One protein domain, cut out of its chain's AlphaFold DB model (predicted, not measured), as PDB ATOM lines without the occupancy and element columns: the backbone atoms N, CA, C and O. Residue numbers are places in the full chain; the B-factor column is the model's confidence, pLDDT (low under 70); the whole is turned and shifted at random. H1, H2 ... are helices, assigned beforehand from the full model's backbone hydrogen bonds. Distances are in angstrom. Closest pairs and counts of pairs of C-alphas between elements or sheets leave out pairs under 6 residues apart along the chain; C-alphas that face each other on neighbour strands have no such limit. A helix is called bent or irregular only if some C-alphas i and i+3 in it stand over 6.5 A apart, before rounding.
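What this domain is: This is residues 31 to 97 of the 108 residues of an uncharacterized protein of Gemmatimonadales bacterium (UniProt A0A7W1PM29). Helices H1 and H3 cross closely as a pair, and H2 lies slantwise over one side of them, touching each with few C-alphas. The printed part has 67 residues, three named helices (H1, H2, H3) and no named strand: all helix, compact, radius of gyration of the C-alphas 11.1 A, spans 33 by 22 by 17 A.

Where its parts are: H1, residues 32 to 51, runs 29.9 A from C-alpha 32 at (-33.944, 32.181, -18.020), with a kink of 35 degrees near residue 39. H3, residues 80 to 95, runs 19.9 A to C-alpha 95 at (-26.746, 26.416, 7.820), with a kink of 32 degrees near residue 87. H2 is residues 57 to 69, 17.5 A. H1, H2 and H3 are only just irregular: C-alphas 37 and 40 are 6.9 A apart, 59 and 62 6.8 A, 82 and 85 6.8 A.

How they stand to each other: The helix packing is mostly crossed. H1 and H3 touch, the same way at a steep tilt of 47 degrees; their closest C-alphas, of Gly 45 and Val 87, are 4.2 A apart. H1, with residues 44 to 48 alone, and H2, with 64 to 68 alone, only just touch, with 3 pairs of C-alphas within 8 A, the closest those of Ser 48 and Leu 64, 7.4 A. H2 and H3 touch, opposite ways at a steep tilt of 56 degrees, closest at the C-alphas of Arg 65 and Trp 80, 6.9 A. O i to N i+4 pairs within hydrogen-bond range are 12 of 16 in H1, 7 of 9 in H2 and 10 of 12 in H3.

The domain as a whole: The printed part has no cut; its farthest C-alphas, of Gly 31 and Gly 54, are 33.9 A apart. The link H1 to H2 is tight, H2 to H3 short. The pLDDT is under 70 at residues 31 to 33, 52, 75 to 77 and 96 to 97.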
ATOM      1  N   GLY A  31     -29.359  30.434 -18.954       68.50
ATOM      2  CA  GLY A  31     -30.548  31.091 -19.508       68.50
ATOM      3  C   GLY A  31     -31.688  31.289 -18.499       68.50
ATOM      4  O   GLY A  31     -31.597  30.818 -17.366       68.50
ATOM      5  N   PRO A  32     -32.786  31.960 -18.893       65.56
ATOM      6  CA  PRO A  32     -33.944  32.181 -18.020       65.56
ATOM      7  C   PRO A  32     -34.645  30.872 -17.614       65.56
ATOM      8  O   PRO A  32     -35.022  30.722 -16.457       65.56
ATOM      9  N   ASP A  33     -34.725  29.879 -18.508       68.19
ATOM     10  CA  ASP A  33     -35.266  28.542 -18.207       68.19
ATOM     11  C   ASP A  33     -34.418  27.743 -17.203       68.19
ATOM     12  O   ASP A  33     -34.910  26.813 -16.559       68.19
ATOM     13  N   TYR A  34     -33.138  28.096 -17.036       74.69
ATOM     14  CA  TYR A  34     -32.300  27.453 -16.026       74.69
ATOM     15  C   TYR A  34     -32.778  27.821 -14.624       74.69
ATOM     16  O   TYR A  34     -32.778  26.966 -13.748       74.69
ATOM     17  N   TYR A  35     -33.259  29.040 -14.394       77.00
ATOM     18  CA  TYR A  35     -33.747  29.396 -13.066       77.00
ATOM     19  C   TYR A  35     -34.910  28.492 -12.626       77.00
ATOM     20  O   TYR A  35     -34.897  27.993 -11.505       77.00
ATOM     21  N   ASP A  36     -35.846  28.179 -13.524       79.81
ATOM     22  CA  ASP A  36     -36.977  27.288 -13.228       79.81
ATOM     23  C   ASP A  36     -36.519  25.848 -12.922       79.81
ATOM     24  O   ASP A  36     -37.006  25.201 -11.994       79.81
ATOM     25  N   ARG A  37     -35.481  25.377 -13.627       79.19
ATOM     26  CA  ARG A  37     -34.837  24.078 -13.366       79.19
ATOM     27  C   ARG A  37     -34.116  24.038 -12.014       79.19
ATOM     28  O   ARG A  37     -34.076  22.997 -11.364       79.19
ATOM     29  N   PHE A  38     -33.535  25.152 -11.585       81.56
ATOM     30  CA  PHE A  38     -32.747  25.246 -10.357       81.56
ATOM     31  C   PHE A  38     -33.569  25.681  -9.135       81.56
ATOM     32  O   PHE A  38     -33.177  25.408  -8.003       81.56
ATOM     33  N   ARG A  39     -34.743  26.285  -9.339       84.31
ATOM     34  CA  ARG A  39     -35.718  26.657  -8.303       84.31
ATOM     35  C   ARG A  39     -35.971  25.546  -7.274       84.31
ATOM     36  O   ARG A  39     -35.805  25.803  -6.081       84.31
ATOM     37  N   PRO A  40     -36.322  24.307  -7.677       86.12
ATOM     38  CA  PRO A  40     -36.526  23.222  -6.718       86.12
ATOM     39  C   PRO A  40     -35.237  22.818  -5.991       86.12
ATOM     40  O   PRO A  40     -35.311  22.384  -4.846       86.12
ATOM     41  N   ALA A  41     -34.060  23.005  -6.598       87.56
ATOM     42  CA  ALA A  41     -32.773  22.726  -5.962       87.56
ATOM     43  C   ALA A  41     -32.445  23.748  -4.860       87.56
ATOM     44  O   ALA A  41     -32.089  23.360  -3.746       87.56
ATOM     45  N   TYR A  42     -32.649  25.044  -5.125       85.19
ATOM     46  CA  TYR A  42     -32.538  26.092  -4.104       85.19
ATOM     47  C   TYR A  42     -33.498  25.834  -2.938       85.19
ATOM     48  O   TYR A  42     -33.109  25.950  -1.775       85.19
ATOM     49  N   ARG A  43     -34.733  25.420  -3.242       85.38
ATOM     50  CA  ARG A  43     -35.739  25.094  -2.226       85.38
ATOM     51  C   ARG A  43     -35.298  23.936  -1.351       85.38
ATOM     52  O   ARG A  43     -35.288  24.056  -0.131       85.38
ATOM     53  N   TYR A  44     -34.871  22.854  -1.987       87.94
ATOM     54  CA  TYR A  44     -34.408  21.662  -1.300       87.94
ATOM     55  C   TYR A  44     -33.192  21.943  -0.404       87.94
ATOM     56  O   TYR A  44     -33.145  21.482   0.739       87.94
ATOM     57  N   GLY A  45     -32.230  22.739  -0.883       86.81
ATOM     58  CA  GLY A  45     -31.067  23.160  -0.097       86.81
ATOM     59  C   GLY A  45     -31.440  24.036   1.098       86.81
ATOM     60  O   GLY A  45     -30.931  23.815   2.196       86.81
ATOM     61  N   PHE A  46     -32.379  24.969   0.921       83.88
ATOM     62  CA  PHE A  46     -32.910  25.800   2.004       83.88
ATOM     63  C   PHE A  46     -33.615  24.952   3.073       83.88
ATOM     64  O   PHE A  46     -33.278  25.036   4.254       83.88
ATOM     65  N   GLU A  47     -34.545  24.085   2.657       83.19
ATOM     66  CA  GLU A  47     -35.291  23.183   3.546       83.19
ATOM     67  C   GLU A  47     -34.333  22.285   4.335       83.19
ATOM     68  O   GLU A  47     -34.421  22.179   5.559       83.19
ATOM     69  N   SER A  48     -33.353  21.696   3.656       84.56
ATOM     70  CA  SER A  48     -32.389  20.807   4.298       84.56
ATOM     71  C   SER A  48     -31.386  21.555   5.184       84.56
ATOM     72  O   SER A  48     -30.940  21.020   6.199       84.56
ATOM     73  N   GLY A  49     -31.055  22.806   4.852       82.12
ATOM     74  CA  GLY A  49     -30.194  23.676   5.654       82.12
ATOM     75  C   GLY A  49     -30.794  24.016   7.015       82.12
ATOM     76  O   GLY A  49     -30.068  24.052   8.008       82.12
ATOM     77  N   LEU A  50     -32.123  24.160   7.095       80.06
ATOM     78  CA  LEU A  50     -32.834  24.366   8.364       80.06
ATOM     79  C   LEU A  50     -32.662  23.177   9.320       80.06
ATOM     80  O   LEU A  50     -32.525  23.363  10.528       80.06
ATOM     81  N   HIS A  51     -32.637  21.956   8.782       75.69
ATOM     82  CA  HIS A  51     -32.448  20.725   9.556       75.69
ATOM     83  C   HIS A  51     -30.969  20.352   9.764       75.69
ATOM     84  O   HIS A  51     -30.649  19.575  10.666       75.69
ATOM     85  N   GLY A  52     -30.070  20.899   8.943       68.44
ATOM     86  CA  GLY A  52     -28.634  20.608   8.919       68.44
ATOM     87  C   GLY A  52     -27.753  21.596   9.688       68.44
ATOM     88  O   GLY A  52     -26.531  21.538   9.545       68.44
ATOM     89  N   MET A  53     -28.335  22.501  10.482       70.44
ATOM     90  CA  MET A  53     -27.578  23.499  11.248       70.44
ATOM     91  C   MET A  53     -26.496  22.843  12.119       70.44
ATOM     92  O   MET A  53     -26.769  21.938  12.908       70.44
ATOM     93  N   GLY A  54     -25.256  23.323  11.986       73.25
ATOM     94  CA  GLY A  54     -24.103  22.817  12.736       73.25
ATOM     95  C   GLY A  54     -23.379  21.619  12.112       73.25
ATOM     96  O   GLY A  54     -22.424  21.139  12.717       73.25
ATOM     97  N   ARG A  55     -23.790  21.152  10.925       82.88
ATOM     98  CA  ARG A  55     -23.016  20.200  10.105       82.88
ATOM     99  C   ARG A  55     -22.235  20.940   9.022       82.88
ATOM    100  O   ARG A  55     -22.595  22.063   8.680       82.88
ATOM    101  N   SER A  56     -21.192  20.315   8.482       86.12
ATOM    102  CA  SER A  56     -20.475  20.819   7.301       86.12
ATOM    103  C   SER A  56     -21.129  20.340   6.002       86.12
ATOM    104  O   SER A  56     -21.750  19.276   5.979       86.12
ATOM    105  N   TRP A  57     -20.949  21.086   4.902       85.06
ATOM    106  CA  TRP A  57     -21.466  20.691   3.580       85.06
ATOM    107  C   TRP A  57     -20.993  19.287   3.193       85.06
ATOM    108  O   TRP A  57     -21.790  18.483   2.738       85.06
ATOM    109  N   GLU A  58     -19.726  18.963   3.450       88.69
ATOM    110  CA  GLU A  58     -19.130  17.654   3.142       88.69
ATOM    111  C   GLU A  58     -19.856  16.482   3.827       88.69
ATOM    112  O   GLU A  58     -19.934  15.389   3.273       88.69
ATOM    113  N   GLU A  59     -20.417  16.709   5.019       88.12
ATOM    114  CA  GLU A  59     -21.182  15.696   5.754       88.12
ATOM    115  C   GLU A  59     -22.640  15.623   5.286       88.12
ATOM    116  O   GLU A  59     -23.251  14.555   5.316       88.12
ATOM    117  N   ALA A  60     -23.207  16.757   4.866       88.94
ATOM    118  CA  ALA A  60     -24.585  16.846   4.400       88.94
ATOM    119  C   ALA A  60     -24.739  16.411   2.933       88.94
ATOM    120  O   ALA A  60     -25.727  15.770   2.600       88.94
ATOM    121  N   GLU A  61     -23.769  16.701   2.063       89.75
ATOM    122  CA  GLU A  61     -23.797  16.431   0.620       89.75
ATOM    123  C   GLU A  61     -24.256  15.007   0.254       89.75
ATOM    124  O   GLU A  61     -25.164  14.893  -0.573       89.75
ATOM    125  N   PRO A  62     -23.706  13.914   0.829       90.06
ATOM    126  CA  PRO A  62     -24.148  12.567   0.471       90.06
ATOM    127  C   PRO A  62     -25.608  12.290   0.865       90.06
ATOM    128  O   PRO A  62     -26.312  11.593   0.133       90.06
ATOM    129  N   ASP A  63     -26.072  12.853   1.984       88.88
ATOM    130  CA  ASP A  63     -27.457  12.727   2.455       88.88
ATOM    131  C   ASP A  63     -28.411  13.554   1.581       88.88
ATOM    132  O   ASP A  63     -29.425  13.047   1.102       88.88
ATOM    133  N   LEU A  64     -28.015  14.790   1.256       89.44
ATOM    134  CA  LEU A  64     -28.730  15.689   0.351       89.44
ATOM    135  C   LEU A  64     -28.855  15.095  -1.051       89.44
ATOM    136  O   LEU A  64     -29.919  15.149  -1.661       89.44
ATOM    137  N   ARG A  65     -27.787  14.483  -1.564       90.38
ATOM    138  CA  ARG A  65     -27.804  13.802  -2.859       90.38
ATOM    139  C   ARG A  65     -28.801  12.651  -2.864       90.38
ATOM    140  O   ARG A  65     -29.571  12.508  -3.813       90.38
ATOM    141  N   ALA A  66     -28.782  11.827  -1.816       88.69
ATOM    142  CA  ALA A  66     -29.702  10.704  -1.680       88.69
ATOM    143  C   ALA A  66     -31.158  11.169  -1.508       88.69
ATOM    144  O   ALA A  66     -32.074  10.525  -2.019       88.69
ATOM    145  N   GLY A  67     -31.382  12.285  -0.810       87.19
ATOM    146  CA  GLY A  67     -32.706  12.876  -0.653       87.19
ATOM    147  C   GLY A  67     -33.219  13.541  -1.932       87.19
ATOM    148  O   GLY A  67     -34.392  13.380  -2.257       87.19
ATOM    149  N   TRP A  68     -32.353  14.193  -2.709       87.56
ATOM    150  CA  TRP A  68     -32.701  14.769  -4.011       87.56
ATOM    151  C   TRP A  68     -33.137  13.711  -5.030       87.56
ATOM    152  O   TRP A  68     -34.124  13.900  -5.737       87.56
ATOM    153  N   ASP A  69     -32.467  12.555  -5.058       84.88
ATOM    154  CA  ASP A  69     -32.860  11.414  -5.902       84.88
ATOM    155  C   ASP A  69     -34.264  10.876  -5.559       84.88
ATOM    156  O   ASP A  69     -34.959  10.311  -6.403       84.88
ATOM    157  N   ARG A  70     -34.730  11.112  -4.330       84.25
ATOM    158  CA  ARG A  70     -36.081  10.759  -3.866       84.25
ATOM    159  C   ARG A  70     -37.067  11.923  -3.926       84.25
ATOM    160  O   ARG A  70     -38.240  11.731  -3.621       84.25
ATOM    161  N   TYR A  71     -36.612  13.117  -4.296       81.94
ATOM    162  CA  TYR A  71     -37.439  14.312  -4.303       81.94
ATOM    163  C   TYR A  71     -38.409  14.279  -5.487       81.94
ATOM    164  O   TYR A  71     -38.002  14.279  -6.648       81.94
ATOM    165  N   GLU A  72     -39.702  14.251  -5.176       71.19
ATOM    166  CA  GLU A  72     -40.794  14.082  -6.145       71.19
ATOM    167  C   GLU A  72     -40.994  15.318  -7.035       71.19
ATOM    168  O   GLU A  72     -41.513  15.218  -8.143       71.19
ATOM    169  N   HIS A  73     -40.556  16.489  -6.566       70.62
ATOM    170  CA  HIS A  73     -40.648  17.759  -7.290       70.62
ATOM    171  C   HIS A  73     -39.348  18.132  -8.012       70.62
ATOM    172  O   HIS A  73     -39.172  19.290  -8.401       70.62
ATOM    173  N   ARG A  74     -38.412  17.185  -8.176       75.00
ATOM    174  CA  ARG A  74     -37.213  17.454  -8.970       75.00
ATOM    175  C   ARG A  74     -37.607  17.632 -10.444       75.00
ATOM    176  O   ARG A  74     -38.456  16.892 -10.941       75.00
ATOM    177  N   PRO A  75     -36.978  18.553 -11.184       68.44
ATOM    178  CA  PRO A  75     -37.120  18.583 -12.627       68.44
ATOM    179  C   PRO A  75     -36.350  17.393 -13.206       68.44
ATOM    180  O   PRO A  75     -35.182  17.194 -12.878       68.44
ATOM    181  N   GLU A  76     -36.968  16.593 -14.068       68.00
ATOM    182  CA  GLU A  76     -36.260  15.561 -14.831       68.00
ATOM    183  C   GLU A  76     -36.077  16.011 -16.289       68.00
ATOM    184  O   GLU A  76     -37.016  16.551 -16.878       68.00
ATOM    185  N   PRO A  77     -34.898  15.792 -16.903       66.06
ATOM    186  CA  PRO A  77     -33.664  15.254 -16.323       66.06
ATOM    187  C   PRO A  77     -32.846  16.336 -15.589       66.06
ATOM    188  O   PRO A  77     -32.567  17.396 -16.151       66.06
ATOM    189  N   THR A  78     -32.407  16.055 -14.359       72.06
ATOM    190  CA  THR A  78     -31.409  16.869 -13.641       72.06
ATOM    191  C   THR A  78     -30.231  16.016 -13.210       72.06
ATOM    192  O   THR A  78     -30.396  14.912 -12.693       72.06
ATOM    193  N   VAL A  79     -29.022  16.535 -13.415       81.88
ATOM    194  CA  VAL A  79     -27.795  15.909 -12.926       81.88
ATOM    195  C   VAL A  79     -27.449  16.536 -11.580       81.88
ATOM    196  O   VAL A  79     -27.407  17.760 -11.465       81.88
ATOM    197  N   TRP A  80     -27.180  15.712 -10.560       85.56
ATOM    198  CA  TRP A  80     -26.761  16.201  -9.236       85.56
ATOM    199  C   TRP A  80     -25.596  17.192  -9.342       85.56
ATOM    200  O   TRP A  80     -25.637  18.236  -8.714       85.56
ATOM    201  N   ASP A  81     -24.603  16.914 -10.190       85.38
ATOM    202  CA  ASP A  81     -23.459  17.808 -10.407       85.38
ATOM    203  C   ASP A  81     -23.826  19.192 -10.956       85.38
ATOM    204  O   ASP A  81     -23.120  20.150 -10.665       85.38
ATOM    205  N   GLU A  82     -24.923  19.317 -11.707       82.38
ATOM    206  CA  GLU A  82     -25.400  20.622 -12.171       82.38
ATOM    207  C   GLU A  82     -26.075  21.386 -11.034       82.38
ATOM    208  O   GLU A  82     -25.812  22.569 -10.850       82.38
ATOM    209  N   ILE A  83     -26.925  20.713 -10.252       86.44
ATOM    210  CA  ILE A  83     -27.756  21.362  -9.228       86.44
ATOM    211  C   ILE A  83     -27.084  21.469  -7.855       86.44
ATOM    212  O   ILE A  83     -27.513  22.291  -7.046       86.44
ATOM    213  N   LYS A  84     -26.016  20.705  -7.583       87.44
ATOM    214  CA  LYS A  84     -25.325  20.689  -6.282       87.44
ATOM    215  C   LYS A  84     -24.828  22.070  -5.880       87.44
ATOM    216  O   LYS A  84     -24.905  22.396  -4.705       87.44
ATOM    217  N   ASP A  85     -24.359  22.880  -6.832       87.44
ATOM    218  CA  ASP A  85     -23.854  24.228  -6.559       87.44
ATOM    219  C   ASP A  85     -24.981  25.132  -6.043       87.44
ATOM    220  O   ASP A  85     -24.800  25.854  -5.068       87.44
ATOM    221  N   ALA A  86     -26.181  25.019  -6.618       87.00
ATOM    222  CA  ALA A  86     -27.352  25.757  -6.155       87.00
ATOM    223  C   ALA A  86     -27.892  25.245  -4.813       87.00
ATOM    224  O   ALA A  86     -28.216  26.048  -3.936       87.00
ATOM    225  N   VAL A  87     -27.958  23.918  -4.628       89.50
ATOM    226  CA  VAL A  87     -28.329  23.309  -3.336       89.50
ATOM    227  C   VAL A  87     -27.361  23.776  -2.253       89.50
ATOM    228  O   VAL A  87     -27.793  24.154  -1.168       89.50
ATOM    229  N   ARG A  88     -26.063  23.787  -2.563       88.94
ATOM    230  CA  ARG A  88     -24.997  24.233  -1.676       88.94
ATOM    231  C   ARG A  88     -25.131  25.702  -1.317       88.94
ATOM    232  O   ARG A  88     -25.145  26.007  -0.133       88.94
ATOM    233  N   ASP A  89     -25.281  26.590  -2.297       86.38
ATOM    234  CA  ASP A  89     -25.475  28.027  -2.065       86.38
ATOM    235  C   ASP A  89     -26.663  28.287  -1.115       86.38
ATOM    236  O   ASP A  89     -26.548  29.055  -0.157       86.38
ATOM    237  N   ALA A  90     -27.800  27.613  -1.338       86.06
ATOM    238  CA  ALA A  90     -28.972  27.729  -0.467       86.06
ATOM    239  C   ALA A  90     -28.718  27.161   0.934       86.06
ATOM    240  O   ALA A  90     -29.040  27.794   1.940       86.06
ATOM    241  N   TRP A  91     -28.133  25.967   1.001       88.00
ATOM    242  CA  TRP A  91     -27.853  25.276   2.250       88.00
ATOM    243  C   TRP A  91     -26.843  26.052   3.098       88.00
ATOM    244  O   TRP A  91     -27.102  26.289   4.272       88.00
ATOM    245  N   GLU A  92     -25.737  26.525   2.518       84.75
ATOM    246  CA  GLU A  92     -24.709  27.311   3.212       84.75
ATOM    247  C   GLU A  92     -25.269  28.642   3.710       84.75
ATOM    248  O   GLU A  92     -24.901  29.106   4.787       84.75
ATOM    249  N   ARG A  93     -26.210  29.248   2.982       80.94
ATOM    250  CA  ARG A  93     -26.871  30.475   3.427       80.94
ATOM    251  C   ARG A  93     -27.729  30.261   4.675       80.94
ATOM    252  O   ARG A  93     -27.802  31.161   5.509       80.94
ATOM    253  N   VAL A  94     -28.343  29.089   4.839       79.62
ATOM    254  CA  VAL A  94     -29.194  28.757   5.997       79.62
ATOM    255  C   VAL A  94     -28.400  28.118   7.138       79.62
ATOM    256  O   VAL A  94     -28.512  28.543   8.283       79.62
ATOM    257  N   ALA A  95     -27.572  27.120   6.844       76.88
ATOM    258  CA  ALA A  95     -26.746  26.416   7.820       76.88
ATOM    259  C   ALA A  95     -25.547  27.260   8.286       76.88
ATOM    260  O   ALA A  95     -25.110  27.153   9.433       76.88
ATOM    261  N   GLY A  96     -25.022  28.117   7.403       66.12
ATOM    262  CA  GLY A  96     -23.946  29.073   7.670       66.12
ATOM    263  C   GLY A  96     -24.424  30.408   8.239       66.12
ATOM    264  O   GLY A  96     -23.587  31.186   8.708       66.12
ATOM    265  N   GLN A  97     -25.743  30.644   8.315       62.34
ATOM    266  CA  GLN A  97     -26.318  31.538   9.322       62.34
ATOM    267  C   GLN A  97     -26.053  30.909  10.695       62.34
ATOM    268  O   GLN A  97     -26.921  30.351  11.363       62.34
TER     269      GLN A  97